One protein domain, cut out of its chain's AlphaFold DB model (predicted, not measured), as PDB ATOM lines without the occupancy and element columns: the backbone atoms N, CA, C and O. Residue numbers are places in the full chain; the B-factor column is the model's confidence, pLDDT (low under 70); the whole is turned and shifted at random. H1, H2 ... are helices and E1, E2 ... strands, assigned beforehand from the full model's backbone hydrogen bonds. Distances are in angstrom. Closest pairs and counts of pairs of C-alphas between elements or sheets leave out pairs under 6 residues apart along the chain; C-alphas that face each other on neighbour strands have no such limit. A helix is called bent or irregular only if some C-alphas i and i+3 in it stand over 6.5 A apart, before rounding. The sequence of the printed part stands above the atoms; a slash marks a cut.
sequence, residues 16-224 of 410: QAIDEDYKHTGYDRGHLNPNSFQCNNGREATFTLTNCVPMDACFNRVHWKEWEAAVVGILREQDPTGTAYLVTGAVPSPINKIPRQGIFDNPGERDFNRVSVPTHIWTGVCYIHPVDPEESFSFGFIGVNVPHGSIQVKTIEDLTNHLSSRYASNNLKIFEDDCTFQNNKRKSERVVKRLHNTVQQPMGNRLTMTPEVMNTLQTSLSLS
ATOM      1  N   GLN A  16     -18.828 -35.616 -36.216       90.25
ATOM      2  CA  GLN A  16     -17.646 -34.774 -36.060       90.25
ATOM      3  C   GLN A  16     -16.357 -35.593 -36.149       90.25
ATOM      4  O   GLN A  16     -16.371 -36.826 -36.079       90.25
ATOM      5  N   ALA A  17     -15.241 -34.884 -36.296       91.69
ATOM      6  CA  ALA A  17     -13.922 -35.485 -36.251       91.69
ATOM      7  C   ALA A  17     -13.579 -35.985 -34.841       91.69
ATOM      8  O   ALA A  17     -14.009 -35.409 -33.839       91.69
ATOM      9  N   ILE A  18     -12.753 -37.025 -34.777       91.56
ATOM     10  CA  ILE A  18     -12.122 -37.510 -33.543       91.56
ATOM     11  C   ILE A  18     -10.595 -37.409 -33.651       91.56
ATOM     12  O   ILE A  18     -10.056 -37.255 -34.744       91.56
ATOM     13  N   ASP A  19      -9.874 -37.520 -32.531       89.06
ATOM     14  CA  ASP A  19      -8.405 -37.406 -32.535       89.06
ATOM     15  C   ASP A  19      -7.741 -38.430 -33.467       89.06
ATOM     16  O   ASP A  19      -6.735 -38.132 -34.116       89.06
ATOM     17  N   GLU A  20      -8.334 -39.622 -33.580       86.50
ATOM     18  CA  GLU A  20      -7.857 -40.671 -34.478       86.50
ATOM     19  C   GLU A  20      -7.879 -40.232 -35.943       86.50
ATOM     20  O   GLU A  20      -7.016 -40.655 -36.693       86.50
ATOM     21  N   ASP A  21      -8.776 -39.336 -36.366       88.69
ATOM     22  CA  ASP A  21      -8.845 -38.875 -37.760       88.69
ATOM     23  C   ASP A  21      -7.605 -38.053 -38.168       88.69
ATOM     24  O   ASP A  21      -7.252 -38.011 -39.346       88.69
ATOM     25  N   TYR A  22      -6.906 -37.449 -37.201       83.31
ATOM     26  CA  TYR A  22      -5.738 -36.589 -37.430       83.31
ATOM     27  C   TYR A  22      -4.395 -37.312 -37.283       83.31
ATOM     28  O   TYR A  22      -3.375 -36.828 -37.789       83.31
ATOM     29  N   LYS A  23      -4.355 -38.476 -36.623       78.00
ATOM     30  CA  LYS A  23      -3.102 -39.205 -36.376       78.00
ATOM     31  C   LYS A  23      -2.415 -39.629 -37.673       78.00
ATOM     32  O   LYS A  23      -3.045 -40.201 -38.565       78.00
ATOM     33  N   HIS A  24      -1.106 -39.370 -37.734       73.12
ATOM     34  CA  HIS A  24      -0.210 -39.729 -38.842       73.12
ATOM     35  C   HIS A  24      -0.606 -39.154 -40.214       73.12
ATOM     36  O   HIS A  24      -0.211 -39.681 -41.245       73.12
ATOM     37  N   THR A  25      -1.361 -38.052 -40.242       74.06
ATOM     38  CA  THR A  25      -1.818 -37.430 -41.501       74.06
ATOM     39  C   THR A  25      -0.894 -36.328 -42.017       74.06
ATOM     40  O   THR A  25      -1.016 -35.920 -43.167       74.06
ATOM     41  N   GLY A  26       0.001 -35.816 -41.166       75.19
ATOM     42  CA  GLY A  26       0.817 -34.630 -41.453       75.19
ATOM     43  C   GLY A  26       0.068 -33.297 -41.319       75.19
ATOM     44  O   GLY A  26       0.710 -32.249 -41.333       75.19
ATOM     45  N   TYR A  27      -1.256 -33.323 -41.132       78.06
ATOM     46  CA  TYR A  27      -2.072 -32.133 -40.905       78.06
ATOM     47  C   TYR A  27      -2.166 -31.785 -39.422       78.06
ATOM     48  O   TYR A  27      -2.297 -32.653 -38.555       78.06
ATOM     49  N   ASP A  28      -2.171 -30.488 -39.143       82.44
ATOM     50  CA  ASP A  28      -2.491 -29.966 -37.828       82.44
ATOM     51  C   ASP A  28      -4.002 -29.875 -37.612       82.44
ATOM     52  O   ASP A  28      -4.796 -29.696 -38.541       82.44
ATOM     53  N   ARG A  29      -4.386 -29.896 -36.333       91.44
ATOM     54  CA  ARG A  29      -5.685 -29.404 -35.864       91.44
ATOM     55  C   ARG A  29      -5.655 -27.872 -35.902       91.44
ATOM     56  O   ARG A  29      -5.326 -27.226 -34.907       91.44
ATOM     57  N   GLY A  30      -5.903 -27.303 -37.078       91.88
ATOM     58  CA  GLY A  30      -5.928 -25.859 -37.286       91.88
ATOM     59  C   GLY A  30      -7.191 -25.252 -36.688       91.88
ATOM     60  O   GLY A  30      -8.288 -25.713 -36.995       91.88
ATOM     61  N   HIS A  31      -7.040 -24.257 -35.817       92.12
ATOM     62  CA  HIS A  31      -8.155 -23.668 -35.073       92.12
ATOM     63  C   HIS A  31      -8.912 -22.668 -35.957       92.12
ATOM     64  O   HIS A  31      -8.284 -21.852 -36.624       92.12
ATOM     65  N   LEU A  32     -10.247 -22.716 -35.950       92.81
ATOM     66  CA  LEU A  32     -11.088 -21.721 -36.624       92.81
ATOM     67  C   LEU A  32     -11.361 -20.523 -35.714       92.81
ATOM     68  O   LEU A  32     -11.124 -19.400 -36.120       92.81
ATOM     69  N   ASN A  33     -11.803 -20.741 -34.475       90.06
ATOM     70  CA  ASN A  33     -11.795 -19.731 -33.416       90.06
ATOM     71  C   ASN A  33     -10.474 -19.855 -32.636       90.06
ATOM     72  O   ASN A  33     -10.338 -20.782 -31.827       90.06
ATOM     73  N   PRO A  34      -9.478 -18.990 -32.884       82.56
ATOM     74  CA  PRO A  34      -8.154 -19.113 -32.299       82.56
ATOM     75  C   PRO A  34      -8.172 -18.827 -30.799       82.56
ATOM     76  O   PRO A  34      -8.776 -17.867 -30.317       82.56
ATOM     77  N   ASN A  35      -7.400 -19.613 -30.052       80.50
ATOM     78  CA  ASN A  35      -7.198 -19.425 -28.615       80.50
ATOM     79  C   ASN A  35      -6.680 -18.013 -28.257       80.50
ATOM     80  O   ASN A  35      -6.937 -17.505 -27.167       80.50
ATOM     81  N   SER A  36      -5.952 -17.366 -29.173       77.50
ATOM     82  CA  SER A  36      -5.405 -16.015 -28.994       77.50
ATOM     83  C   SER A  36      -6.475 -14.923 -28.876       77.50
ATOM     84  O   SER A  36      -6.191 -13.888 -28.270       77.50
ATOM     85  N   PHE A  37      -7.687 -15.153 -29.394       74.94
ATOM     86  CA  PHE A  37      -8.825 -14.238 -29.258       74.94
ATOM     87  C   PHE A  37      -9.645 -14.473 -27.981       74.94
ATOM     88  O   PHE A  37     -10.523 -13.675 -27.673       74.94
ATOM     89  N   GLN A  38      -9.370 -15.543 -27.226       78.56
ATOM     90  CA  GLN A  38     -10.178 -15.956 -26.078       78.56
ATOM     91  C   GLN A  38      -9.450 -15.771 -24.735       78.56
ATOM     92  O   GLN A  38      -8.219 -15.843 -24.625       78.56
ATOM     93  N   CYS A  39     -10.241 -15.602 -23.673       73.31
ATOM     94  CA  CYS A  39      -9.793 -15.508 -22.281       73.31
ATOM     95  C   CYS A  39     -10.492 -16.571 -21.417       73.31
ATOM     96  O   CYS A  39     -11.614 -16.985 -21.712       73.31
ATOM     97  N   ASN A  40      -9.850 -16.985 -20.318       78.56
ATOM     98  CA  ASN A  40     -10.421 -17.887 -19.304       78.56
ATOM     99  C   ASN A  40     -11.009 -19.181 -19.909       78.56
ATOM    100  O   ASN A  40     -10.412 -19.767 -20.811       78.56
ATOM    101  N   ASN A  41     -12.183 -19.614 -19.436       72.31
ATOM    102  CA  ASN A  41     -12.862 -20.847 -19.856       72.31
ATOM    103  C   ASN A  41     -13.187 -20.885 -21.362       72.31
ATOM    104  O   ASN A  41     -13.318 -21.966 -21.931       72.31
ATOM    105  N   GLY A  42     -13.262 -19.727 -22.035       70.94
ATOM    106  CA  GLY A  42     -13.435 -19.657 -23.490       70.94
ATOM    107  C   GLY A  42     -12.275 -20.297 -24.256       70.94
ATOM    108  O   GLY A  42     -12.470 -20.816 -25.351       70.94
ATOM    109  N   ARG A  43     -11.078 -20.347 -23.650       80.38
ATOM    110  CA  ARG A  43      -9.903 -21.008 -24.229       80.38
ATOM    111  C   ARG A  43     -10.083 -22.510 -24.356       80.38
ATOM    112  O   ARG A  43      -9.710 -23.071 -25.380       80.38
ATOM    113  N   GLU A  44     -10.684 -23.160 -23.362       79.62
ATOM    114  CA  GLU A  44     -10.879 -24.615 -23.377       79.62
ATOM    115  C   GLU A  44     -11.775 -25.054 -24.542       79.62
ATOM    116  O   GLU A  44     -11.474 -26.038 -25.215       79.62
ATOM    117  N   ALA A  45     -12.817 -24.272 -24.845       83.19
ATOM    118  CA  ALA A  45     -13.715 -24.532 -25.968       83.19
ATOM    119  C   ALA A  45     -12.996 -24.467 -27.329       83.19
ATOM    120  O   ALA A  45     -13.384 -25.178 -28.260       83.19
ATOM    121  N   THR A  46     -11.920 -23.676 -27.448       84.44
ATOM    122  CA  THR A  46     -11.167 -23.567 -28.710       84.44
ATOM    123  C   THR A  46     -10.441 -24.854 -29.097       84.44
ATOM    124  O   THR A  46     -10.276 -25.106 -30.286       84.44
ATOM    125  N   PHE A  47     -10.085 -25.708 -28.133       85.00
ATOM    126  CA  PHE A  47      -9.381 -26.973 -28.380       85.00
ATOM    127  C   PHE A  47     -10.320 -28.136 -28.748       85.00
ATOM    128  O   PHE A  47      -9.876 -29.281 -28.865       85.00
ATOM    129  N   THR A  48     -11.621 -27.872 -28.909       88.88
ATOM    130  CA  THR A  48     -12.589 -28.872 -29.379       88.88
ATOM    131  C   THR A  48     -12.424 -29.130 -30.877       88.88
ATOM    132  O   THR A  48     -12.181 -28.213 -31.655       88.88
ATOM    133  N   LEU A  49     -12.609 -30.379 -31.316       90.62
ATOM    134  CA  LEU A  49     -12.479 -30.737 -32.736       90.62
ATOM    135  C   LEU A  49     -13.582 -30.140 -33.619       90.62
ATOM    136  O   LEU A  49     -13.382 -29.982 -34.818       90.62
ATOM    137  N   THR A  50     -14.708 -29.724 -33.035       91.44
ATOM    138  CA  THR A  50     -15.737 -28.918 -33.714       91.44
ATOM    139  C   THR A  50     -15.247 -27.527 -34.116       91.44
ATOM    140  O   THR A  50     -15.870 -26.883 -34.952       91.44
ATOM    141  N   ASN A  51     -14.139 -27.067 -33.532       92.69
ATOM    142  CA  ASN A  51     -13.482 -25.807 -33.849       92.69
ATOM    143  C   ASN A  51     -12.210 -26.000 -34.697       92.69
ATOM    144  O   ASN A  51     -11.426 -25.065 -34.862       92.69
ATOM    145  N   CYS A  52     -11.964 -27.207 -35.213       93.31
ATOM    146  CA  CYS A  52     -10.745 -27.511 -35.947       93.31
ATOM    147  C   CYS A  52     -11.028 -27.991 -37.366       93.31
ATOM    148  O   CYS A  52     -11.973 -28.729 -37.625       93.31
ATOM    149  N   VAL A  53     -10.127 -27.634 -38.274       95.69
ATOM    150  CA  VAL A  53     -10.049 -28.212 -39.618       95.69
ATOM    151  C   VAL A  53      -8.622 -28.693 -39.886       95.69
ATOM    152  O   VAL A  53      -7.684 -28.198 -39.256       95.69
ATOM    153  N   PRO A  54      -8.416 -29.677 -40.779       94.69
ATOM    154  CA  PRO A  54      -7.075 -30.081 -41.187       94.69
ATOM    155  C   PRO A  54      -6.356 -28.929 -41.891       94.69
ATOM    156  O   PRO A  54      -6.697 -28.568 -43.017       94.69
ATOM    157  N   MET A  55      -5.355 -28.346 -41.239       88.44
ATOM    158  CA  MET A  55      -4.515 -27.315 -41.847       88.44
ATOM    159  C   MET A  55      -3.110 -27.854 -42.067       88.44
ATOM    160  O   MET A  55      -2.596 -28.609 -41.240       88.44
ATOM    161  N   ASP A  56      -2.496 -27.501 -43.192       86.94
ATOM    162  CA  ASP A  56      -1.095 -27.831 -43.426       86.94
ATOM    163  C   ASP A  56      -0.233 -27.281 -42.277       86.94
ATOM    164  O   ASP A  56      -0.439 -26.155 -41.820       86.94
ATOM    165  N   ALA A  57       0.719 -28.075 -41.785       76.75
ATOM    166  CA  ALA A  57       1.491 -27.712 -40.600       76.75
ATOM    167  C   ALA A  57       2.340 -26.444 -40.800       76.75
ATOM    168  O   ALA A  57       2.483 -25.652 -39.868       76.75
ATOM    169  N   CYS A  58       2.896 -26.217 -41.995       75.12
ATOM    170  CA  CYS A  58       3.665 -25.007 -42.283       75.12
ATOM    171  C   CYS A  58       2.732 -23.801 -42.435       75.12
ATOM    172  O   CYS A  58       2.988 -22.745 -41.849       75.12
ATOM    173  N   PHE A  59       1.600 -23.983 -43.120       79.38
ATOM    174  CA  PHE A  59       0.576 -22.946 -43.224       79.38
ATOM    175  C   PHE A  59       0.054 -22.517 -41.846       79.38
ATOM    176  O   PHE A  59       0.105 -21.339 -41.514       79.38
ATOM    177  N   ASN A  60      -0.373 -23.467 -41.014       83.00
ATOM    178  CA  ASN A  60      -0.967 -23.219 -39.702       83.00
ATOM    179  C   ASN A  60       0.027 -22.586 -38.715       83.00
ATOM    180  O   ASN A  60      -0.246 -21.549 -38.111       83.00
ATOM    181  N   ARG A  61       1.204 -23.202 -38.539       78.06
ATOM    182  CA  ARG A  61       2.146 -22.831 -37.466       78.06
ATOM    183  C   ARG A  61       2.928 -21.555 -37.751       78.06
ATOM    184  O   ARG A  61       3.451 -20.962 -36.806       78.06
ATOM    185  N   VAL A  62       3.051 -21.181 -39.024       77.88
ATOM    186  CA  VAL A  62       3.857 -20.041 -39.472       77.88
ATOM    187  C   VAL A  62       2.949 -18.982 -40.076       77.88
ATOM    188  O   VAL A  62       2.681 -17.979 -39.424       77.88
ATOM    189  N   HIS A  63       2.443 -19.215 -41.287       78.50
ATOM    190  CA  HIS A  63       1.769 -18.179 -42.064       78.50
ATOM    191  C   HIS A  63       0.464 -17.732 -41.408       78.50
ATOM    192  O   HIS A  63       0.320 -16.568 -41.055       78.50
ATOM    193  N   TRP A  64      -0.467 -18.648 -41.166       86.75
ATOM    194  CA  TRP A  64      -1.760 -18.332 -40.569       86.75
ATOM    195  C   TRP A  64      -1.616 -17.719 -39.169       86.75
ATOM    196  O   TRP A  64      -2.194 -16.669 -38.892       86.75
ATOM    197  N   LYS A  65      -0.743 -18.287 -38.326       85.81
ATOM    198  CA  LYS A  65      -0.419 -17.752 -36.995       85.81
ATOM    199  C   LYS A  65       0.094 -16.304 -37.028       85.81
ATOM    200  O   LYS A  65      -0.263 -15.511 -36.157       85.81
ATOM    201  N   GLU A  66       0.958 -15.953 -37.981       84.31
ATOM    202  CA  GLU A  66       1.476 -14.583 -38.131       84.31
ATOM    203  C   GLU A  66       0.348 -13.596 -38.467       84.31
ATOM    204  O   GLU A  66       0.288 -12.505 -37.892       84.31
ATOM    205  N   TRP A  67      -0.586 -14.001 -39.331       87.75
ATOM    206  CA  TRP A  67      -1.770 -13.208 -39.669       87.75
ATOM    207  C   TRP A  67      -2.713 -13.035 -38.478       87.75
ATOM    208  O   TRP A  67      -3.112 -11.907 -38.181       87.75
ATOM    209  N   GLU A  68      -3.018 -14.110 -37.747       89.19
ATOM    210  CA  GLU A  68      -3.816 -14.044 -36.518       89.19
ATOM    211  C   GLU A  68      -3.196 -13.071 -35.508       89.19
ATOM    212  O   GLU A  68      -3.878 -12.190 -34.984       89.19
ATOM    213  N   ALA A  69      -1.885 -13.182 -35.267       87.31
ATOM    214  CA  ALA A  69      -1.173 -12.326 -34.323       87.31
ATOM    215  C   ALA A  69      -1.199 -10.845 -34.733       87.31
ATOM    216  O   ALA A  69      -1.360  -9.972 -33.875       87.31
ATOM    217  N   ALA A  70      -1.072 -10.544 -36.025       88.69
ATOM    218  CA  ALA A  70      -1.122  -9.172 -36.510       88.69
ATOM    219  C   ALA A  70      -2.521  -8.557 -36.390       88.69
ATOM    220  O   ALA A  70      -2.642  -7.400 -35.989       88.69
ATOM    221  N   VAL A  71      -3.577  -9.335 -36.654       90.50
ATOM    222  CA  VAL A  71      -4.962  -8.898 -36.424       90.50
ATOM    223  C   VAL A  71      -5.200  -8.619 -34.941       90.50
ATOM    224  O   VAL A  71      -5.727  -7.559 -34.610       90.50
ATOM    225  N   VAL A  72      -4.736  -9.496 -34.035       89.62
ATOM    226  CA  VAL A  72      -4.767  -9.223 -32.583       89.62
ATOM    227  C   VAL A  72      -4.071  -7.900 -32.260       89.62
ATOM    228  O   VAL A  72      -4.604  -7.101 -31.494       89.62
ATOM    229  N   GLY A  73      -2.879  -7.671 -32.819       90.19
ATOM    230  CA  GLY A  73      -2.104  -6.451 -32.594       90.19
ATOM    231  C   GLY A  73      -2.870  -5.193 -32.995       90.19
ATOM    232  O   GLY A  73      -2.964  -4.263 -32.204       90.19
ATOM    233  N   ILE A  74      -3.487  -5.200 -34.179       89.88
ATOM    234  CA  ILE A  74      -4.311  -4.089 -34.672       89.88
ATOM    235  C   ILE A  74      -5.505  -3.840 -33.750       89.88
ATOM    236  O   ILE A  74      -5.756  -2.695 -33.382       89.88
ATOM    237  N   LEU A  75      -6.236  -4.892 -33.368       91.25
ATOM    238  CA  LEU A  75      -7.435  -4.762 -32.536       91.25
ATOM    239  C   LEU A  75      -7.117  -4.217 -31.138       91.25
ATOM    240  O   LEU A  75      -7.884  -3.421 -30.610       91.25
ATOM    241  N   ARG A  76      -5.968  -4.586 -30.557       90.38
ATOM    242  CA  ARG A  76      -5.525  -4.097 -29.237       90.38
ATOM    243  C   ARG A  76      -5.179  -2.610 -29.196       90.38
ATOM    244  O   ARG A  76      -5.116  -2.044 -28.113       90.38
ATOM    245  N   GLU A  77      -4.899  -2.009 -30.344       89.62
ATOM    246  CA  GLU A  77      -4.586  -0.581 -30.449       89.62
ATOM    247  C   GLU A  77      -5.830   0.289 -30.639       89.62
ATOM    248  O   GLU A  77      -5.714   1.514 -30.640       89.62
ATOM    249  N   GLN A  78      -6.995  -0.324 -30.856       90.69
ATOM    250  CA  GLN A  78      -8.244   0.415 -30.996       90.69
ATOM    251  C   GLN A  78      -8.829   0.758 -29.626       90.69
ATOM    252  O   GLN A  78      -8.388   0.243 -28.595       90.69
ATOM    253  N   ASP A  79      -9.828   1.639 -29.627       90.75
ATOM    254  CA  ASP A  79     -10.542   2.009 -28.411       90.75
ATOM    255  C   ASP A  79     -11.121   0.751 -27.722       90.75
ATOM    256  O   ASP A  79     -11.876  -0.003 -28.344       90.75
ATOM    257  N   PRO A  80     -10.800   0.498 -26.440       89.94
ATOM    258  CA  PRO A  80     -11.285  -0.677 -25.720       89.94
ATOM    259  C   PRO A  80     -12.806  -0.690 -25.503       89.94
ATOM    260  O   PRO A  80     -13.351  -1.722 -25.120       89.94
ATOM    261  N   THR A  81     -13.490   0.439 -25.706       92.50
ATOM    262  CA  THR A  81     -14.954   0.547 -25.647       92.50
ATOM    263  C   THR A  81     -15.633   0.130 -26.956       92.50
ATOM    264  O   THR A  81     -16.844  -0.097 -26.969       92.50
ATOM    265  N   GLY A  82     -14.873  -0.012 -28.049       92.25
ATOM    266  CA  GLY A  82     -15.359  -0.577 -29.304       92.25
ATOM    267  C   GLY A  82     -15.484  -2.096 -29.271       92.25
ATOM    268  O   GLY A  82     -14.919  -2.783 -28.423       92.25
ATOM    269  N   THR A  83     -16.248  -2.641 -30.217       93.62
ATOM    270  CA  THR A  83     -16.506  -4.084 -30.313       93.62
ATOM    271  C   THR A  83     -15.983  -4.642 -31.629       93.62
ATOM    272  O   THR A  83     -16.314  -4.136 -32.700       93.62
ATOM    273  N   ALA A  84     -15.179  -5.704 -31.550       93.12
ATOM    274  CA  ALA A  84     -14.679  -6.438 -32.707       93.12
ATOM    275  C   ALA A  84     -15.442  -7.756 -32.890       93.12
ATOM    276  O   ALA A  84     -15.452  -8.608 -32.001       93.12
ATOM    277  N   TYR A  85     -16.022  -7.942 -34.069       93.31
ATOM    278  CA  TYR A  85     -16.663  -9.169 -34.518       93.31
ATOM    279  C   TYR A  85     -15.748  -9.874 -35.516       93.31
ATOM    280  O   TYR A  85     -15.299  -9.277 -36.498       93.31
ATOM    281  N   LEU A  86     -15.447 -11.143 -35.245       93.31
ATOM    282  CA  LEU A  86     -14.599 -11.969 -36.091       93.31
ATOM    283  C   LEU A  86     -15.366 -13.223 -36.495       93.31
ATOM    284  O   LEU A  86     -15.925 -13.917 -35.645       93.31
ATOM    285  N   VAL A  87     -15.367 -13.513 -37.792       94.94
ATOM    286  CA  VAL A  87     -15.978 -14.716 -38.363       94.94
ATOM    287  C   VAL A  87     -14.904 -15.450 -39.146       94.94
ATOM    288  O   VAL A  87     -14.389 -14.917 -40.124       94.94
ATOM    289  N   THR A  88     -14.570 -16.667 -38.729       95.12
ATOM    290  CA  THR A  88     -13.570 -17.504 -39.401       95.12
ATOM    291  C   THR A  88     -14.231 -18.758 -39.946       95.12
ATOM    292  O   THR A  88     -15.071 -19.372 -39.290       95.12
ATOM    293  N   GLY A  89     -13.839 -19.152 -41.151       95.50
ATOM    294  CA  GLY A  89     -14.364 -20.336 -41.810       95.50
ATOM    295  C   GLY A  89     -13.358 -20.978 -42.752       95.50
ATOM    296  O   GLY A  89     -12.227 -20.521 -42.923       95.50
ATOM    297  N   ALA A  90     -13.789 -22.068 -43.380       95.94
ATOM    298  CA  ALA A  90     -12.956 -22.852 -44.275       95.94
ATOM    299  C   ALA A  90     -13.764 -23.353 -45.473       95.94
ATOM    300  O   ALA A  90     -14.901 -23.789 -45.317       95.94
ATOM    301  N   VAL A  91     -13.158 -23.321 -46.658       94.38
ATOM    302  CA  VAL A  91     -13.766 -23.817 -47.898       94.38
ATOM    303  C   VAL A  91     -13.449 -25.311 -48.027       94.38
ATOM    304  O   VAL A  91     -12.296 -25.645 -48.320       94.38
ATOM    305  N   PRO A  92     -14.413 -26.224 -47.810       90.62
ATOM    306  CA  PRO A  92     -14.152 -27.659 -47.795       90.62
ATOM    307  C   PRO A  92     -13.715 -28.160 -49.176       90.62
ATOM    308  O   PRO A  92     -14.177 -27.673 -50.208       90.62
ATOM    309  N   SER A  93     -12.834 -29.162 -49.207       83.00
ATOM    310  CA  SER A  93     -12.530 -29.893 -50.439       83.00
ATOM    311  C   SER A  93     -13.472 -31.091 -50.584       83.00
ATOM    312  O   SER A  93     -13.597 -31.880 -49.640       83.00
ATOM    313  N   PRO A  94     -14.092 -31.301 -51.759       75.25
ATOM    314  CA  PRO A  94     -14.900 -32.495 -51.994       75.25
ATOM    315  C   PRO A  94     -14.042 -33.763 -52.127       75.25
ATOM    316  O   PRO A  94     -14.518 -34.859 -51.840       75.25
ATOM    317  N   ILE A  95     -12.778 -33.614 -52.540       75.94
ATOM    318  CA  ILE A  95     -11.898 -34.727 -52.920       75.94
ATOM    319  C   ILE A  95     -10.857 -35.006 -51.833       75.94
ATOM    320  O   ILE A  95     -10.546 -36.162 -51.556       75.94
ATOM    321  N   ASN A  96     -10.303 -33.964 -51.206       80.50
ATOM    322  CA  ASN A  96      -9.250 -34.145 -50.219       80.50
ATOM    323  C   ASN A  96      -9.841 -34.408 -48.831       80.50
ATOM    324  O   ASN A  96     -10.469 -33.528 -48.241       80.50
ATOM    325  N   LYS A  97      -9.617 -35.612 -48.301       86.94
ATOM    326  CA  LYS A  97     -10.047 -36.001 -46.959       86.94
ATOM    327  C   LYS A  97      -8.933 -36.713 -46.204       86.94
ATOM    328  O   LYS A  97      -8.051 -37.317 -46.812       86.94
ATOM    329  N   ILE A  98      -9.004 -36.651 -44.879       82.25
ATOM    330  CA  ILE A  98      -8.161 -37.408 -43.960       82.25
ATOM    331  C   ILE A  98      -9.008 -38.317 -43.059       82.25
ATOM    332  O   ILE A  98     -10.193 -38.048 -42.841       82.25
ATOM    333  N   PRO A  99      -8.421 -39.400 -42.546       82.69
ATOM    334  CA  PRO A  99      -7.102 -39.911 -42.919       82.69
ATOM    335  C   PRO A  99      -7.117 -40.593 -44.281       82.69
ATOM    336  O   PRO A  99      -8.120 -41.192 -44.656       82.69
ATOM    337  N   ARG A 100      -6.030 -40.476 -45.044       76.31
ATOM    338  CA  ARG A 100      -5.895 -41.181 -46.324       76.31
ATOM    339  C   ARG A 100      -5.349 -42.576 -46.068       76.31
ATOM    340  O   ARG A 100      -4.453 -42.720 -45.244       76.31
ATOM    341  N   GLN A 101      -5.869 -43.561 -46.788       69.12
ATOM    342  CA  GLN A 101      -5.361 -44.924 -46.719       69.12
ATOM    343  C   GLN A 101      -4.005 -45.010 -47.428       69.12
ATOM    344  O   GLN A 101      -3.905 -44.725 -48.624       69.12
ATOM    345  N   GLY A 102      -2.966 -45.370 -46.683       61.56
ATOM    346  CA  GLY A 102      -1.636 -45.667 -47.199       61.56
ATOM    347  C   GLY A 102      -1.530 -47.075 -47.788       61.56
ATOM    348  O   GLY A 102      -2.339 -47.955 -47.509       61.56
ATOM    349  N   ILE A 103      -0.484 -47.305 -48.588       52.22
ATOM    350  CA  ILE A 103      -0.200 -48.608 -49.231       52.22
ATOM    351  C   ILE A 103       0.091 -49.706 -48.191       52.22
ATOM    352  O   ILE A 103      -0.140 -50.883 -48.453       52.22
ATOM    353  N   PHE A 104       0.584 -49.316 -47.015       50.84
ATOM    354  CA  PHE A 104       0.938 -50.216 -45.916       50.84
ATOM    355  C   PHE A 104      -0.130 -50.281 -44.813       50.84
ATOM    356  O   PHE A 104       0.073 -50.990 -43.830       50.84
ATOM    357  N   ASP A 105      -1.241 -49.553 -44.963       60.81
ATOM    358  CA  ASP A 105      -2.291 -49.493 -43.948       60.81
ATOM    359  C   ASP A 105      -3.259 -50.670 -44.097       60.81
ATOM    360  O   ASP A 105      -3.724 -50.989 -45.198       60.81
ATOM    361  N   ASN A 106      -3.639 -51.280 -42.972       68.12
ATOM    362  CA  ASN A 106      -4.657 -52.320 -42.973       68.12
ATOM    363  C   ASN A 106      -6.060 -51.687 -43.094       68.12
ATOM    364  O   ASN A 106      -6.427 -50.861 -42.257       68.12
ATOM    365  N   PRO A 107      -6.906 -52.100 -44.064       62.75
ATOM    366  CA  PRO A 107      -8.225 -51.490 -44.288       62.75
ATOM    367  C   PRO A 107      -9.179 -51.527 -43.081       62.75
ATOM    368  O   PRO A 107     -10.118 -50.742 -43.022       62.75
ATOM    369  N   GLY A 108      -8.964 -52.449 -42.136       71.19
ATOM    370  CA  GLY A 108      -9.773 -52.600 -40.921       71.19
ATOM    371  C   GLY A 108      -9.226 -51.887 -39.680       71.19
ATOM    372  O   GLY A 108      -9.816 -52.021 -38.613       71.19
ATOM    373  N   GLU A 109      -8.098 -51.177 -39.782       72.50
ATOM    374  CA  GLU A 109      -7.420 -50.564 -38.628       72.50
ATOM    375  C   GLU A 109      -8.099 -49.268 -38.157       72.50
ATOM    376  O   GLU A 109      -8.174 -48.998 -36.959       72.50
ATOM    377  N   ARG A 110      -8.632 -48.478 -39.096       78.69
ATOM    378  CA  ARG A 110      -9.400 -47.245 -38.856       78.69
ATOM    379  C   ARG A 110     -10.213 -46.892 -40.097       78.69
ATOM    380  O   ARG A 110      -9.802 -47.221 -41.204       78.69
ATOM    381  N   ASP A 111     -11.316 -46.158 -39.953       83.88
ATOM    382  CA  ASP A 111     -11.987 -45.591 -41.129       83.88
ATOM    383  C   ASP A 111     -11.231 -44.385 -41.703       83.88
ATOM    384  O   ASP A 111     -10.752 -43.498 -40.992       83.88
ATOM    385  N   PHE A 112     -11.160 -44.373 -43.032       83.88
ATOM    386  CA  PHE A 112     -10.444 -43.398 -43.842       83.88
ATOM    387  C   PHE A 112     -11.405 -42.412 -44.517       83.88
ATOM    388  O   PHE A 112     -12.607 -42.650 -44.622       83.88
ATOM    389  N   ASN A 113     -10.860 -41.303 -45.018       85.50
ATOM    390  CA  ASN A 113     -11.555 -40.288 -45.814       85.50
ATOM    391  C   ASN A 113     -12.781 -39.673 -45.119       85.50
ATOM    392  O   ASN A 113     -13.821 -39.441 -45.743       85.50
ATOM    393  N   ARG A 114     -12.658 -39.387 -43.823       90.25
ATOM    394  CA  ARG A 114     -13.761 -38.906 -42.983       90.25
ATOM    395  C   ARG A 114     -13.842 -37.386 -42.912       90.25
ATOM    396  O   ARG A 114     -14.916 -36.819 -43.093       90.25
ATOM    397  N   VAL A 115     -12.711 -36.719 -42.690       92.50
ATOM    398  CA  VAL A 115     -12.640 -35.274 -42.441       92.50
ATOM    399  C   VAL A 115     -12.138 -34.562 -43.689       92.50
ATOM    400  O   VAL A 115     -11.071 -34.888 -44.199       92.50
ATOM    401  N   SER A 116     -12.900 -33.591 -44.197       93.12
ATOM    402  CA  SER A 116     -12.490 -32.797 -45.362       93.12
ATOM    403  C   SER A 116     -11.311 -31.893 -45.017       93.12
ATOM    404  O   SER A 116     -11.346 -31.163 -44.027       93.12
ATOM    405  N   VAL A 117     -10.276 -31.932 -45.855       88.81
ATOM    406  CA  VAL A 117      -9.184 -30.961 -45.814       88.81
ATOM    407  C   VAL A 117      -9.632 -29.742 -46.621       88.81
ATOM    408  O   VAL A 117      -9.833 -29.867 -47.831       88.81
ATOM    409  N   PRO A 118      -9.812 -28.565 -46.007       95.88
ATOM    410  CA  PRO A 118     -10.227 -27.378 -46.734       95.88
ATOM    411  C   PRO A 118      -9.167 -26.926 -47.737       95.88
ATOM    412  O   PRO A 118      -7.968 -27.083 -47.516       95.88
ATOM    413  N   THR A 119      -9.628 -26.331 -48.834       86.75
ATOM    414  CA  THR A 119      -8.766 -25.697 -49.843       86.75
ATOM    415  C   THR A 119      -8.287 -24.321 -49.393       86.75
ATOM    416  O   THR A 119      -7.155 -23.942 -49.682       86.75
ATOM    417  N   HIS A 120      -9.139 -23.593 -48.667       93.62
ATOM    418  CA  HIS A 120      -8.867 -22.244 -48.190       93.62
ATOM    419  C   HIS A 120      -9.374 -22.056 -46.764       93.62
ATOM    420  O   HIS A 120     -10.404 -22.623 -46.397       93.62
ATOM    421  N   ILE A 121      -8.685 -21.208 -46.007       96.06
ATOM    422  CA  ILE A 121      -9.112 -20.704 -44.698       96.06
ATOM    423  C   ILE A 121      -9.321 -19.197 -44.826       96.06
ATOM    424  O   ILE A 121      -8.562 -18.535 -45.532       96.06
ATOM    425  N   TRP A 122     -10.341 -18.645 -44.180       96.38
ATOM    426  CA  TRP A 122     -10.640 -17.217 -44.259       96.38
ATOM    427  C   TRP A 122     -11.148 -16.665 -42.933       96.38
ATOM    428  O   TRP A 122     -11.780 -17.383 -42.165       96.38
ATOM    429  N   THR A 123     -10.912 -15.374 -42.703       95.81
ATOM    430  CA  THR A 123     -11.435 -14.625 -41.556       95.81
ATOM    431  C   THR A 123     -11.958 -13.269 -42.020       95.81
ATOM    432  O   THR A 123     -11.245 -12.531 -42.698       95.81
ATOM    433  N   GLY A 124     -13.189 -12.935 -41.644       95.25
ATOM    434  CA  GLY A 124     -13.771 -11.599 -41.731       95.25
ATOM    435  C   GLY A 124     -13.677 -10.881 -40.387       95.25
ATOM    436  O   GLY A 124     -13.943 -11.478 -39.346       95.25
ATOM    437  N   VAL A 125     -13.295  -9.607 -40.414       94.12
ATOM    438  CA  VAL A 125     -13.141  -8.745 -39.238       94.12
ATOM    439  C   VAL A 125     -14.006  -7.503 -39.420       94.12
ATOM    440  O   VAL A 125     -13.930  -6.835 -40.451       94.12
ATOM    441  N   CYS A 126     -14.796  -7.186 -38.400       94.19
ATOM    442  CA  CYS A 126     -15.650  -6.008 -38.329       94.19
ATOM    443  C   CYS A 126     -15.465  -5.348 -36.960       94.19
ATOM    444  O   CYS A 126     -15.824  -5.927 -35.939       94.19
ATOM    445  N   TYR A 127     -14.871  -4.161 -36.922       93.69
ATOM    446  CA  TYR A 127     -14.693  -3.387 -35.698       93.69
ATOM    447  C   TYR A 127     -15.620  -2.176 -35.714       93.69
ATOM    448  O   TYR A 127     -15.553  -1.360 -36.635       93.69
ATOM    449  N   ILE A 128     -16.452  -2.064 -34.679       92.25
ATOM    450  CA  ILE A 128     -17.408  -0.975 -34.491       92.25
ATOM    451  C   ILE A 128     -16.944  -0.128 -33.312       92.25
ATOM    452  O   ILE A 128     -16.909  -0.588 -32.166       92.25
ATOM    453  N   HIS A 129     -16.597   1.116 -33.604       92.31
ATOM    454  CA  HIS A 129     -16.284   2.119 -32.602       92.31
ATOM    455  C   HIS A 129     -17.595   2.718 -32.047       92.31
ATOM    456  O   HIS A 129     -18.529   2.952 -32.817       92.31
ATOM    457  N   PRO A 130     -17.722   2.952 -30.728       89.06
ATOM    458  CA  PRO A 130     -19.033   3.165 -30.107       89.06
ATOM    459  C   PRO A 130     -19.600   4.575 -30.302       89.06
ATOM    460  O   PRO A 130     -20.800   4.772 -30.135       89.06
ATOM    461  N   VAL A 131     -18.748   5.557 -30.617       87.94
ATOM    462  CA  VAL A 131     -19.136   6.982 -30.687       87.94
ATOM    463  C   VAL A 131     -18.788   7.609 -32.030       87.94
ATOM    464  O   VAL A 131     -19.585   8.359 -32.581       87.94
ATOM    465  N   ASP A 132     -17.600   7.305 -32.543       87.31
ATOM    466  CA  ASP A 132     -17.099   7.812 -33.823       87.31
ATOM    467  C   ASP A 132     -17.169   6.727 -34.906       87.31
ATOM    468  O   ASP A 132     -16.320   5.830 -34.914       87.31
ATOM    469  N   PRO A 133     -18.150   6.787 -35.823       84.19
ATOM    470  CA  PRO A 133     -18.216   5.877 -36.945       84.19
ATOM    471  C   PRO A 133     -16.927   5.862 -37.759       84.19
ATOM    472  O   PRO A 133     -16.553   4.769 -38.148       84.19
ATOM    473  N   GLU A 134     -16.213   6.977 -37.969       84.81
ATOM    474  CA  GLU A 134     -15.037   7.052 -38.861       84.81
ATOM    475  C   GLU A 134     -13.851   6.183 -38.410       84.81
ATOM    476  O   GLU A 134     -13.017   5.778 -39.229       84.81
ATOM    477  N   GLU A 135     -13.814   5.832 -37.124       88.00
ATOM    478  CA  GLU A 135     -12.820   4.937 -36.528       88.00
ATOM    479  C   GLU A 135     -13.204   3.446 -36.626       88.00
ATOM    480  O   GLU A 135     -12.378   2.573 -36.344       88.00
ATOM    481  N   SER A 136     -14.418   3.137 -37.091       90.50
ATOM    482  CA  SER A 136     -14.865   1.772 -37.405       90.50
ATOM    483  C   SER A 136     -14.260   1.285 -38.722       90.50
ATOM    484  O   SER A 136     -14.129   2.045 -39.687       90.50
ATOM    485  N   PHE A 137     -13.913   0.001 -38.800       91.25
ATOM    486  CA  PHE A 137     -13.312  -0.586 -39.998       91.25
ATOM    487  C   PHE A 137     -13.689  -2.050 -40.177       91.25
ATOM    488  O   PHE A 137     -14.040  -2.755 -39.233       91.25
ATOM    489  N   SER A 138     -13.546  -2.524 -41.408       91.94
ATOM    490  CA  SER A 138     -13.775  -3.917 -41.765       91.94
ATOM    491  C   SER A 138     -12.823  -4.367 -42.861       91.94
ATOM    492  O   SER A 138     -12.402  -3.580 -43.713       91.94
ATOM    493  N   PHE A 139     -12.440  -5.637 -42.803       90.94
ATOM    494  CA  PHE A 139     -11.644  -6.302 -43.830       90.94
ATOM    495  C   PHE A 139     -11.755  -7.815 -43.670       90.94
ATOM    496  O   PHE A 139     -12.075  -8.327 -42.599       90.94
ATOM    497  N   GLY A 140     -11.455  -8.541 -44.736       91.50
ATOM    498  CA  GLY A 140     -11.348  -9.990 -44.723       91.50
ATOM    499  C   GLY A 140      -9.987 -10.441 -45.226       91.50
ATOM    500  O   GLY A 140      -9.320  -9.724 -45.967       91.50
ATOM    501  N   PHE A 141      -9.558 -11.638 -44.850       91.56
ATOM    502  CA  PHE A 141      -8.411 -12.280 -45.478       91.56
ATOM    503  C   PHE A 141      -8.673 -13.759 -45.711       91.56
ATOM    504  O   PHE A 141      -9.367 -14.407 -44.932       91.56
ATOM    505  N   ILE A 142      -8.136 -14.277 -46.811       91.88
ATOM    506  CA  ILE A 142      -8.301 -15.662 -47.255       91.88
ATOM    507  C   ILE A 142      -6.952 -16.224 -47.689       91.88
ATOM    508  O   ILE A 142      -6.200 -15.554 -48.395       91.88
ATOM    509  N   GLY A 143      -6.644 -17.442 -47.253       87.88
ATOM    510  CA  GLY A 143      -5.391 -18.127 -47.538       87.88
ATOM    511  C   GLY A 143      -5.579 -19.525 -48.105       87.88
ATOM    512  O   GLY A 143      -6.520 -20.221 -47.728       87.88
ATOM    513  N   VAL A 144      -4.675 -19.941 -48.992       84.25
ATOM    514  CA  VAL A 144      -4.655 -21.300 -49.564       84.25
ATOM    515  C   VAL A 144      -4.025 -22.277 -48.566       84.25
ATOM    516  O   VAL A 144      -2.922 -22.044 -48.087       84.25
ATOM    517  N   ASN A 145      -4.683 -23.394 -48.260       85.25
ATOM    518  CA  ASN A 145      -4.232 -24.348 -47.237       85.25
ATOM    519  C   ASN A 145      -3.130 -25.304 -47.752       85.25
ATOM    520  O   ASN A 145      -3.361 -26.496 -47.957       85.25
ATOM    521  N   VAL A 146      -1.935 -24.763 -48.001       75.69
ATOM    522  CA  VAL A 146      -0.729 -25.473 -48.478       75.69
ATOM    523  C   VAL A 146       0.528 -24.881 -47.813       75.69
ATOM    524  O   VAL A 146       0.461 -23.737 -47.362       75.69
ATOM    525  N   PRO A 147       1.692 -25.571 -47.781       55.97
ATOM    526  CA  PRO A 147       2.865 -25.139 -47.005       55.97
ATOM    527  C   PRO A 147       3.329 -23.691 -47.194       55.97
ATOM    528  O   PRO A 147       3.798 -23.069 -46.244       55.97
ATOM    529  N   HIS A 148       3.160 -23.142 -48.397       66.50
ATOM    530  CA  HIS A 148       3.483 -21.754 -48.748       66.50
ATOM    531  C   HIS A 148       2.265 -21.009 -49.299       66.50
ATOM    532  O   HIS A 148       2.366 -20.233 -50.248       66.50
ATOM    533  N   GLY A 149       1.090 -21.300 -48.742       63.31
ATOM    534  CA  GLY A 149      -0.171 -20.708 -49.155       63.31
ATOM    535  C   GLY A 149      -0.141 -19.187 -49.135       63.31
ATOM    536  O   GLY A 149       0.190 -18.578 -48.116       63.31
ATOM    537  N   SER A 150      -0.515 -18.571 -50.255       73.19
ATOM    538  CA  SER A 150      -0.693 -17.125 -50.321       73.19
ATOM    539  C   SER A 150      -1.910 -16.722 -49.491       73.19
ATOM    540  O   SER A 150      -2.941 -17.394 -49.525       73.19
ATOM    541  N   ILE A 151      -1.779 -15.627 -48.738       81.69
ATOM    542  CA  ILE A 151      -2.873 -15.021 -47.972       81.69
ATOM    543  C   ILE A 151      -3.154 -13.649 -48.574       81.69
ATOM    544  O   ILE A 151      -2.253 -12.817 -48.677       81.69
ATOM    545  N   GLN A 152      -4.396 -13.427 -48.988       78.75
ATOM    546  CA  GLN A 152      -4.849 -12.192 -49.617       78.75
ATOM    547  C   GLN A 152      -5.806 -11.455 -48.687       78.75
ATOM    548  O   GLN A 152      -6.727 -12.065 -48.144       78.75
ATOM    549  N   VAL A 153      -5.625 -10.140 -48.561       82.88
ATOM    550  CA  VAL A 153      -6.597  -9.257 -47.903       82.88
ATOM    551  C   VAL A 153      -7.606  -8.781 -48.931       82.88
ATOM    552  O   VAL A 153      -7.246  -8.463 -50.063       82.88
ATOM    553  N   LYS A 154      -8.869  -8.741 -48.530       82.50
ATOM    554  CA  LYS A 154     -10.013  -8.345 -49.341       82.50
ATOM    555  C   LYS A 154     -10.921  -7.432 -48.523       82.50
ATOM    556  O   LYS A 154     -10.867  -7.422 -47.290       82.50
ATOM    557  N   THR A 155     -11.767  -6.664 -49.200       85.06
ATOM    558  CA  THR A 155     -12.924  -6.069 -48.523       85.06
ATOM    559  C   THR A 155     -13.885  -7.186 -48.099       85.06
ATOM    560  O   THR A 155     -13.780  -8.314 -48.587       85.06
ATOM    561  N   ILE A 156     -14.806  -6.911 -47.170       88.25
ATOM    562  CA  ILE A 156     -15.830  -7.904 -46.805       88.25
ATOM    563  C   ILE A 156     -16.691  -8.261 -48.020       88.25
ATOM    564  O   ILE A 156     -16.939  -9.440 -48.245       88.25
ATOM    565  N   GLU A 157     -17.062  -7.273 -48.836       84.75
ATOM    566  CA  GLU A 157     -17.812  -7.473 -50.081       84.75
ATOM    567  C   GLU A 157     -17.075  -8.433 -51.033       84.75
ATOM    568  O   GLU A 157     -17.631  -9.449 -51.453       84.75
ATOM    569  N   ASP A 158     -15.794  -8.175 -51.308       83.44
ATOM    570  CA  ASP A 158     -14.990  -9.012 -52.207       83.44
ATOM    571  C   ASP A 158     -14.767 -10.419 -51.638       83.44
ATOM    572  O   ASP A 158     -14.755 -11.405 -52.380       83.44
ATOM    573  N   LEU A 159     -14.585 -10.537 -50.317       88.75
ATOM    574  CA  LEU A 159     -14.459 -11.836 -49.665       88.75
ATOM    575  C   LEU A 159     -15.769 -12.623 -49.765       88.75
ATOM    576  O   LEU A 159     -15.732 -13.791 -50.143       88.75
ATOM    577  N   THR A 160     -16.913 -11.997 -49.483       90.94
ATOM    578  CA  THR A 160     -18.235 -12.618 -49.616       90.94
ATOM    579  C   THR A 160     -18.461 -13.092 -51.051       90.94
ATOM    580  O   THR A 160     -18.803 -14.254 -51.253       90.94
ATOM    581  N   ASN A 161     -18.174 -12.257 -52.054       86.56
ATOM    582  CA  ASN A 161     -18.299 -12.623 -53.469       86.56
ATOM    583  C   ASN A 161     -17.401 -13.809 -53.850       86.56
ATOM    584  O   ASN A 161     -17.858 -14.756 -54.498       86.56
ATOM    585  N   HIS A 162     -16.139 -13.799 -53.406       85.75
ATOM    586  CA  HIS A 162     -15.216 -14.906 -53.653       85.75
ATOM    587  C   HIS A 162     -15.673 -16.195 -52.954       85.75
ATOM    588  O   HIS A 162     -15.553 -17.282 -53.510       85.75
ATOM    589  N   LEU A 163     -16.228 -16.118 -51.747       91.75
ATOM    590  CA  LEU A 163     -16.733 -17.299 -51.053       91.75
ATOM    591  C   LEU A 163     -18.026 -17.833 -51.684       91.75
ATOM    592  O   LEU A 163     -18.172 -19.047 -51.807       91.75
ATOM    593  N   SER A 164     -18.931 -16.963 -52.135       90.19
ATOM    594  CA  SER A 164     -20.178 -17.347 -52.811       90.19
ATOM    595  C   SER A 164     -19.924 -18.233 -54.031       90.19
ATOM    596  O   SER A 164     -20.586 -19.264 -54.192       90.19
ATOM    597  N   SER A 165     -18.908 -17.908 -54.843       86.19
ATOM    598  CA  SER A 165     -18.516 -18.746 -55.985       86.19
ATOM    599  C   SER A 165     -17.951 -20.101 -55.546       86.19
ATOM    600  O   SER A 165     -18.268 -21.131 -56.140       86.19
ATOM    601  N   ARG A 166     -17.168 -20.132 -54.462       85.69
ATOM    602  CA  ARG A 166     -16.536 -21.355 -53.937       85.69
ATOM    603  C   ARG A 166     -17.513 -22.306 -53.252       85.69
ATOM    604  O   ARG A 166     -17.345 -23.517 -53.367       85.69
ATOM    605  N   TYR A 167     -18.515 -21.783 -52.550       88.19
ATOM    606  CA  TYR A 167     -19.558 -22.590 -51.909       88.19
ATOM    607  C   TYR A 167     -20.742 -22.897 -52.831       88.19
ATOM    608  O   TYR A 167     -21.645 -23.616 -52.411       88.19
ATOM    609  N   ALA A 168     -20.759 -22.357 -54.057       85.19
ATOM    610  CA  ALA A 168     -21.912 -22.403 -54.956       85.19
ATOM    611  C   ALA A 168     -23.209 -21.928 -54.265       85.19
ATOM    612  O   ALA A 168     -24.270 -22.536 -54.402       85.19
ATOM    613  N   SER A 169     -23.106 -20.847 -53.483       82.62
ATOM    614  CA  SER A 169     -24.211 -20.281 -52.708       82.62
ATOM    615  C   SER A 169     -24.383 -18.804 -53.030       82.62
ATOM    616  O   SER A 169     -23.479 -18.008 -52.802       82.62
ATOM    617  N   ASN A 170     -25.572 -18.432 -53.501       76.69
ATOM    618  CA  ASN A 170     -25.896 -17.045 -53.854       76.69
ATOM    619  C   ASN A 170     -26.371 -16.210 -52.651       76.69
ATOM    620  O   ASN A 170     -26.559 -15.007 -52.784       76.69
ATOM    621  N   ASN A 171     -26.575 -16.843 -51.491       84.25
ATOM    622  CA  ASN A 171     -27.147 -16.216 -50.294       84.25
ATOM    623  C   ASN A 171     -26.136 -16.106 -49.145       84.25
ATOM    624  O   ASN A 171     -26.528 -15.912 -47.993       84.25
ATOM    625  N   LEU A 172     -24.843 -16.297 -49.420       88.81
ATOM    626  CA  LEU A 172     -23.824 -16.176 -48.390       88.81
ATOM    627  C   LEU A 172     -23.661 -14.706 -47.995       88.81
ATOM    628  O   LEU A 172     -23.404 -13.855 -48.840       88.81
ATOM    629  N   LYS A 173     -23.756 -14.439 -46.694       90.69
ATOM    630  CA  LYS A 173     -23.390 -13.166 -46.078       90.69
ATOM    631  C   LYS A 173     -22.524 -13.445 -44.860       90.69
ATOM    632  O   LYS A 173     -22.923 -14.232 -44.002       90.69
ATOM    633  N   ILE A 174     -21.344 -12.830 -44.796       92.12
ATOM    634  CA  ILE A 174     -20.457 -12.947 -43.626       92.12
ATOM    635  C   ILE A 174     -21.018 -12.115 -42.467       92.12
ATOM    636  O   ILE A 174     -21.092 -12.595 -41.339       92.12
ATOM    637  N   PHE A 175     -21.451 -10.890 -42.771       91.88
ATOM    638  CA  PHE A 175     -22.159  -9.985 -41.869       91.88
ATOM    639  C   PHE A 175     -23.476  -9.569 -42.536       91.88
ATOM    640  O   PHE A 175     -23.545  -9.485 -43.760       91.88
ATOM    641  N   GLU A 176     -24.530  -9.335 -41.755       86.38
ATOM    642  CA  GLU A 176     -25.876  -9.061 -42.287       86.38
ATOM    643  C   GLU A 176     -25.918  -7.823 -43.210       86.38
ATOM    644  O   GLU A 176     -26.576  -7.842 -44.260       86.38
ATOM    645  N   ASP A 177     -25.147  -6.799 -42.841       82.62
ATOM    646  CA  ASP A 177     -24.974  -5.492 -43.489       82.62
ATOM    647  C   ASP A 177     -23.607  -5.332 -44.193       82.62
ATOM    648  O   ASP A 177     -23.169  -4.214 -44.493       82.62
ATOM    649  N   ASP A 178     -22.905  -6.454 -44.410       77.44
ATOM    650  CA  ASP A 178     -21.539  -6.526 -44.945       77.44
ATOM    651  C   ASP A 178     -20.506  -5.696 -44.153       77.44
ATOM    652  O   ASP A 178     -19.389  -5.463 -44.623       77.44
ATOM    653  N   CYS A 179     -20.859  -5.264 -42.932       85.19
ATOM    654  CA  CYS A 179     -20.078  -4.343 -42.113       85.19
ATOM    655  C   CYS A 179     -19.570  -3.138 -42.936       85.19
ATOM    656  O   CYS A 179     -18.373  -2.814 -42.966       85.19
ATOM    657  N   THR A 180     -20.490  -2.527 -43.692       74.12
ATOM    658  CA  THR A 180     -20.200  -1.404 -44.586       74.12
ATOM    659  C   THR A 180     -20.412  -0.065 -43.891       74.12
ATOM    660  O   THR A 180     -21.451   0.212 -43.301       74.12
ATOM    661  N   PHE A 181     -19.424   0.819 -44.017       72.62
ATOM    662  CA  PHE A 181     -19.493   2.171 -43.476       72.62
ATOM    663  C   PHE A 181     -19.176   3.172 -44.592       72.62
ATOM    664  O   PHE A 181     -18.041   3.240 -45.074       72.62
ATOM    665  N   GLN A 182     -20.179   3.930 -45.049       58.59
ATOM    666  CA  GLN A 182     -20.085   4.729 -46.283       58.59
ATOM    667  C   GLN A 182     -18.940   5.765 -46.291       58.59
ATOM    668  O   GLN A 182     -18.387   6.032 -47.358       58.59
ATOM    669  N   ASN A 183     -18.518   6.274 -45.126       55.19
ATOM    670  CA  ASN A 183     -17.462   7.291 -45.007       55.19
ATOM    671  C   ASN A 183     -16.079   6.740 -44.585       55.19
ATOM    672  O   ASN A 183     -15.097   7.482 -44.595       55.19
ATOM    673  N   ASN A 184     -15.941   5.436 -44.298       55.84
ATOM    674  CA  ASN A 184     -14.762   4.908 -43.583       55.84
ATOM    675  C   ASN A 184     -13.767   4.133 -44.448       55.84
ATOM    676  O   ASN A 184     -12.826   3.541 -43.908       55.84
ATOM    677  N   LYS A 185     -13.921   4.140 -45.781       60.66
ATOM    678  CA  LYS A 185     -12.970   3.475 -46.698       60.66
ATOM    679  C   LYS A 185     -11.515   3.801 -46.337       60.66
ATOM    680  O   LYS A 185     -10.678   2.908 -46.288       60.66
ATOM    681  N   ARG A 186     -11.245   5.044 -45.916       70.25
ATOM    682  CA  ARG A 186      -9.918   5.513 -45.486       70.25
ATOM    683  C   ARG A 186      -9.353   4.832 -44.235       70.25
ATOM    684  O   ARG A 186      -8.132   4.717 -44.133       70.25
ATOM    685  N   LYS A 187     -10.161   4.457 -43.234       80.06
ATOM    686  CA  LYS A 187      -9.656   3.764 -42.029       80.06
ATOM    687  C   LYS A 187      -9.390   2.296 -42.354       80.06
ATOM    688  O   LYS A 187      -8.281   1.835 -42.087       80.06
ATOM    689  N   SER A 188     -10.327   1.616 -43.021       77.19
ATOM    690  CA  SER A 188     -10.131   0.243 -43.505       77.19
ATOM    691  C   SER A 188      -8.892   0.126 -44.398       77.19
ATOM    692  O   SER A 188      -8.037  -0.714 -44.144       77.19
ATOM    693  N   GLU A 189      -8.709   1.025 -45.371       76.06
ATOM    694  CA  GLU A 189      -7.515   1.065 -46.232       76.06
ATOM    695  C   GLU A 189      -6.216   1.240 -45.432       76.06
ATOM    696  O   GLU A 189      -5.231   0.542 -45.683       76.06
ATOM    697  N   ARG A 190      -6.198   2.147 -44.444       79.00
ATOM    698  CA  ARG A 190      -5.031   2.363 -43.570       79.00
ATOM    699  C   ARG A 190      -4.695   1.111 -42.759       79.00
ATOM    700  O   ARG A 190      -3.525   0.738 -42.683       79.00
ATOM    701  N   VAL A 191      -5.705   0.456 -42.188       82.06
ATOM    702  CA  VAL A 191      -5.552  -0.781 -41.408       82.06
ATOM    703  C   VAL A 191      -5.061  -1.929 -42.292       82.06
ATOM    704  O   VAL A 191      -4.082  -2.585 -41.941       82.06
ATOM    705  N   VAL A 192      -5.657  -2.119 -43.470       78.19
ATOM    706  CA  VAL A 192      -5.240  -3.134 -44.451       78.19
ATOM    707  C   VAL A 192      -3.799  -2.902 -44.904       78.19
ATOM    708  O   VAL A 192      -2.992  -3.832 -44.907       78.19
ATOM    709  N   LYS A 193      -3.429  -1.655 -45.215       72.88
ATOM    710  CA  LYS A 193      -2.057  -1.296 -45.596       72.88
ATOM    711  C   LYS A 193      -1.063  -1.573 -44.467       72.88
ATOM    712  O   LYS A 193       0.042  -2.050 -44.722       72.88
ATOM    713  N   ARG A 194      -1.449  -1.308 -43.217       78.50
ATOM    714  CA  ARG A 194      -0.629  -1.629 -42.045       78.50
ATOM    715  C   ARG A 194      -0.468  -3.136 -41.863       78.50
ATOM    716  O   ARG A 194       0.660  -3.585 -41.708       78.50
ATOM    717  N   LEU A 195      -1.554  -3.905 -41.945       75.00
ATOM    718  CA  LEU A 195      -1.535  -5.369 -41.854       75.00
ATOM    719  C   LEU A 195      -0.604  -5.971 -42.914       75.00
ATOM    720  O   LEU A 195       0.258  -6.791 -42.604       75.00
ATOM    721  N   HIS A 196      -0.715  -5.484 -44.147       67.75
ATOM    722  CA  HIS A 196       0.164  -5.866 -45.242       67.75
ATOM    723  C   HIS A 196       1.639  -5.551 -44.937       67.75
ATOM    724  O   HIS A 196       2.511  -6.400 -45.123       67.75
ATOM    725  N   ASN A 197       1.933  -4.368 -44.392       67.38
ATOM    726  CA  ASN A 197       3.295  -4.007 -44.002       67.38
ATOM    727  C   ASN A 197       3.831  -4.845 -42.832       67.38
ATOM    728  O   ASN A 197       5.007  -5.178 -42.815       67.38
ATOM    729  N   THR A 198       2.996  -5.217 -41.866       68.19
ATOM    730  CA  THR A 198       3.429  -6.001 -40.700       68.19
ATOM    731  C   THR A 198       3.642  -7.477 -41.030       68.19
ATOM    732  O   THR A 198       4.555  -8.078 -40.473       68.19
ATOM    733  N   VAL A 199       2.836  -8.061 -41.924       66.19
ATOM    734  CA  VAL A 199       2.828  -9.517 -42.164       66.19
ATOM    735  C   VAL A 199       3.443  -9.916 -43.502       66.19
ATOM    736  O   VAL A 199       4.152 -10.917 -43.572       66.19
ATOM    737  N   GLN A 200       3.247  -9.129 -44.566       57.47
ATOM    738  CA  GLN A 200       3.814  -9.452 -45.881       57.47
ATOM    739  C   GLN A 200       5.213  -8.868 -46.117       57.47
ATOM    740  O   GLN A 200       6.008  -9.496 -46.814       57.47
ATOM    741  N   GLN A 201       5.593  -7.734 -45.508       51.62
ATOM    742  CA  GLN A 201       6.986  -7.258 -45.628       51.62
ATOM    743  C   GLN A 201       8.031  -8.199 -45.007       51.62
ATOM    744  O   GLN A 201       9.098  -8.324 -45.598       51.62
ATOM    745  N   PRO A 202       7.776  -8.931 -43.906       53.12
ATOM    746  CA  PRO A 202       8.703  -9.959 -43.430       53.12
ATOM    747  C   PRO A 202       8.959 -11.096 -44.435       53.12
ATOM    748  O   PRO A 202      10.065 -11.633 -44.462       53.12
ATOM    749  N   MET A 203       8.002 -11.442 -45.311       43.09
ATOM    750  CA  MET A 203       8.263 -12.356 -46.440       43.09
ATOM    751  C   MET A 203       9.202 -11.722 -47.477       43.09
ATOM    752  O   MET A 203      10.134 -12.380 -47.934       43.09
ATOM    753  N   GLY A 204       9.027 -10.427 -47.763       43.78
ATOM    754  CA  GLY A 204       9.971  -9.603 -48.533       43.78
ATOM    755  C   GLY A 204      11.282  -9.260 -47.807       43.78
ATOM    756  O   GLY A 204      12.136  -8.606 -48.389       43.78
ATOM    757  N   ASN A 205      11.453  -9.689 -46.551       42.03
ATOM    758  CA  ASN A 205      12.735  -9.688 -45.836       42.03
ATOM    759  C   ASN A 205      13.376 -11.090 -45.825       42.03
ATOM    760  O   ASN A 205      14.592 -11.200 -45.700       42.03
ATOM    761  N   ARG A 206      12.579 -12.166 -45.962       44.72
ATOM    762  CA  ARG A 206      13.066 -13.543 -46.199       44.72
ATOM    763  C   ARG A 206      13.618 -13.721 -47.613       44.72
ATOM    764  O   ARG A 206      14.567 -14.471 -47.808       44.72
ATOM    765  N   LEU A 207      13.021 -13.036 -48.581       50.84
ATOM    766  CA  LEU A 207      13.544 -12.849 -49.929       50.84
ATOM    767  C   LEU A 207      14.066 -11.418 -49.979       50.84
ATOM    768  O   LEU A 207      13.263 -10.528 -49.771       50.84
ATOM    769  N   THR A 208      15.349 -11.152 -50.232       56.91
ATOM    770  CA  THR A 208      15.864  -9.773 -50.380       56.91
ATOM    771  C   THR A 208      15.287  -9.115 -51.638       56.91
ATOM    772  O   THR A 208      15.940  -9.048 -52.678       56.91
ATOM    773  N   MET A 209      14.032  -8.674 -51.571       61.53
ATOM    774  CA  MET A 209      13.303  -8.026 -52.657       61.53
ATOM    775  C   MET A 209      13.296  -6.519 -52.422       61.53
ATOM    776  O   MET A 209      13.099  -6.058 -51.300       61.53
ATOM    777  N   THR A 210      13.474  -5.725 -53.480       63.50
ATOM    778  CA  THR A 210      13.255  -4.280 -53.355       63.50
ATOM    779  C   THR A 210      11.764  -4.006 -53.114       63.50
ATOM    780  O   THR A 210      10.920  -4.766 -53.607       63.50
ATOM    781  N   PRO A 211      11.402  -2.922 -52.399       62.19
ATOM    782  CA  PRO A 211      10.002  -2.549 -52.175       62.19
ATOM    783  C   PRO A 211       9.186  -2.457 -53.473       62.19
ATOM    784  O   PRO A 211       8.007  -2.799 -53.493       62.19
ATOM    785  N   GLU A 212       9.832  -2.050 -54.566       66.31
ATOM    786  CA  GLU A 212       9.255  -1.968 -55.908       66.31
ATOM    787  C   GLU A 212       8.894  -3.351 -56.460       66.31
ATOM    788  O   GLU A 212       7.747  -3.565 -56.844       66.31
ATOM    789  N   VAL A 213       9.826  -4.315 -56.437       70.19
ATOM    790  CA  VAL A 213       9.585  -5.682 -56.937       70.19
ATOM    791  C   VAL A 213       8.500  -6.381 -56.115       70.19
ATOM    792  O   VAL A 213       7.629  -7.042 -56.679       70.19
ATOM    793  N   MET A 214       8.517  -6.199 -54.793       66.75
ATOM    794  CA  MET A 214       7.494  -6.715 -53.878       66.75
ATOM    795  C   MET A 214       6.108  -6.161 -54.230       66.75
ATOM    796  O   MET A 214       5.177  -6.927 -54.479       66.75
ATOM    797  N   ASN A 215       5.997  -4.834 -54.356       65.38
ATOM    798  CA  ASN A 215       4.744  -4.164 -54.683       65.38
ATOM    799  C   ASN A 215       4.218  -4.563 -56.073       65.38
ATOM    800  O   ASN A 215       3.021  -4.803 -56.236       65.38
ATOM    801  N   THR A 216       5.098  -4.689 -57.072       72.62
ATOM    802  CA  THR A 216       4.732  -5.139 -58.423       72.62
ATOM    803  C   THR A 216       4.228  -6.580 -58.429       72.62
ATOM    804  O   THR A 216       3.187  -6.850 -59.031       72.62
ATOM    805  N   LEU A 217       4.919  -7.505 -57.751       70.56
ATOM    806  CA  LEU A 217       4.510  -8.910 -57.673       70.56
ATOM    807  C   LEU A 217       3.163  -9.059 -56.952       70.56
ATOM    808  O   LEU A 217       2.277  -9.752 -57.442       70.56
ATOM    809  N   GLN A 218       2.980  -8.371 -55.827       64.62
ATOM    810  CA  GLN A 218       1.742  -8.426 -55.045       64.62
ATOM    811  C   GLN A 218       0.557  -7.822 -55.790       64.62
ATOM    812  O   GLN A 218      -0.504  -8.434 -55.824       64.62
ATOM    813  N   THR A 219       0.745  -6.667 -56.433       67.12
ATOM    814  CA  THR A 219      -0.295  -6.039 -57.264       67.12
ATOM    815  C   THR A 219      -0.672  -6.939 -58.441       67.12
ATOM    816  O   THR A 219      -1.838  -7.055 -58.802       67.12
ATOM    817  N   SER A 220       0.312  -7.624 -59.025       69.25
ATOM    818  CA  SER A 220       0.082  -8.588 -60.103       69.25
ATOM    819  C   SER A 220      -0.752  -9.784 -59.636       69.25
ATOM    820  O   SER A 220      -1.675 -10.183 -60.337       69.25
ATOM    821  N   LEU A 221      -0.458 -10.331 -58.452       64.69
ATOM    822  CA  LEU A 221      -1.190 -11.460 -57.863       64.69
ATOM    823  C   LEU A 221      -2.583 -11.068 -57.347       64.69
ATOM    824  O   LEU A 221      -3.512 -11.864 -57.426       64.69
ATOM    825  N   SER A 222      -2.752  -9.855 -56.812       60.62
ATOM    826  CA  SER A 222      -4.050  -9.391 -56.302       60.62
ATOM    827  C   SER A 222      -5.046  -9.103 -57.422       60.62
ATOM    828  O   SER A 222      -6.241  -9.320 -57.242       60.62
ATOM    829  N   LEU A 223      -4.557  -8.649 -58.580       62.22
ATOM    830  CA  LEU A 223      -5.373  -8.341 -59.753       62.22
ATOM    831  C   LEU A 223      -5.583  -9.542 -60.689       62.22
ATOM    832  O   LEU A 223      -6.397  -9.444 -61.604       62.22
ATOM    833  N   SER A 224      -4.862 -10.658 -60.508       58.66
ATOM    834  CA  SER A 224      -4.952 -11.825 -61.402       58.66
ATOM    835  C   SER A 224      -6.102 -12.787 -61.099       58.66
ATOM    836  O   SER A 224      -6.430 -13.593 -61.965       58.66
TER     837      SER A 224
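What this domain is: This is residues 16 to 224 of the 410 residues of the protein "Uncharacterized LOC112146618" of Oryzias melastigma (UniProt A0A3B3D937). A twisted four-stranded sheet, E3 to E6, is the middle layer of three, with H3 and H5 over one face and H4 over the other. Past one end of the sheet lies a small two-stranded sheet, E1 and E2, and residues 103 to 109 of the E3 to E4 link stick out; H6 and H7 form a tail that only grazes the large sheet. The printed part has 209 residues, in the order H1 E1 H2 E2 H3 E3 E4 E5 E6 H4 H5 H6 H7, class mixed, helices and strands. Both sheets are antiparallel; the larger is a meander, each strand the antiparallel neighbour of the one before, in the order E3 E4 E5 E6. The whole is compact, with a radius of gyration of the C-alphas of 18.6 A and spans of 61 by 42 by 36 A.

Where its parts are: H1, residues 19 to 22, begins at C-alpha 19 (-8.405, -37.406, -32.535). E1 is residues 27 to 31, H2 42 to 46 and E2 52 to 56. H3, residues 57 to 76, is 27.1 A long, with a kink of 25 degrees near residue 65; it is only just irregular, C-alphas 61 and 64 being 6.7 A apart. E3, residues 83 to 91, measures 26.6 A; E4, 120 to 128, 26.7 A; E5, 137 to 144, 24.4 A; E6 is residues 151 to 154. H4, residues 156 to 167, is 16.0 A long and H5, 185 to 199, 21.0 A. H6 is residues 203 to 206; H7, 211 to 223, is 18.1 A long and ends at C-alpha 223 (-5.373, -8.341, -59.753).

How they stand to each other: In the large sheet, the pairs within hydrogen-bond range include N 87 and O 124 at 2.9 A across the hairpin E3 and E4, N 123 and O 141 at 2.9 A across the hairpin E4 and E5, and N 142 and O 152 at 2.9 A across the hairpin E5 and E6. H3 is over E4 and E5 at a height of 10.0 A over the sheet. H5 is on the same face, at 8.1 A, and touches residues 66 to 74 of H3 at a steep tilt of 44 degrees, opposite ways; the closest C-alphas are those of Trp 67 and Val 199, 6.4 A apart. H4 is on the opposite face, at 9.1 A; its closest C-alphas to E5 are Ile 156 and Gly 140, 5.4 A. E1 and E2 are antiparallel, with N 28 and O 55 at 2.8 A. The closest C-alphas of H1 and E1, Tyr 22 and Arg 29, are 7.4 A apart; those of H2 and E1, Thr 46 and His 31, 7.0 A. H6 and H7 are close but not clearly touching, C-alphas 204 and 214 being 6.6 A apart. Every O i to N i+4 pair is within hydrogen-bond range in H4, H5 and H7; H3 has 14 of 16, H2 0 of 1 with 1 of 2 O i to N i+3 pairs, and H1 and H6 are too short for such a pair.

The domain as a whole: The C-alphas farthest apart, Phe 104 and Val 131, are 62.5 A apart. The printed part has no cut; the links E3 to E4 and H4 to H5 are long. Mean pLDDT of the printed part is 80.5, and 40 residues are under 70, among them 101 to 107 and 196 to 212.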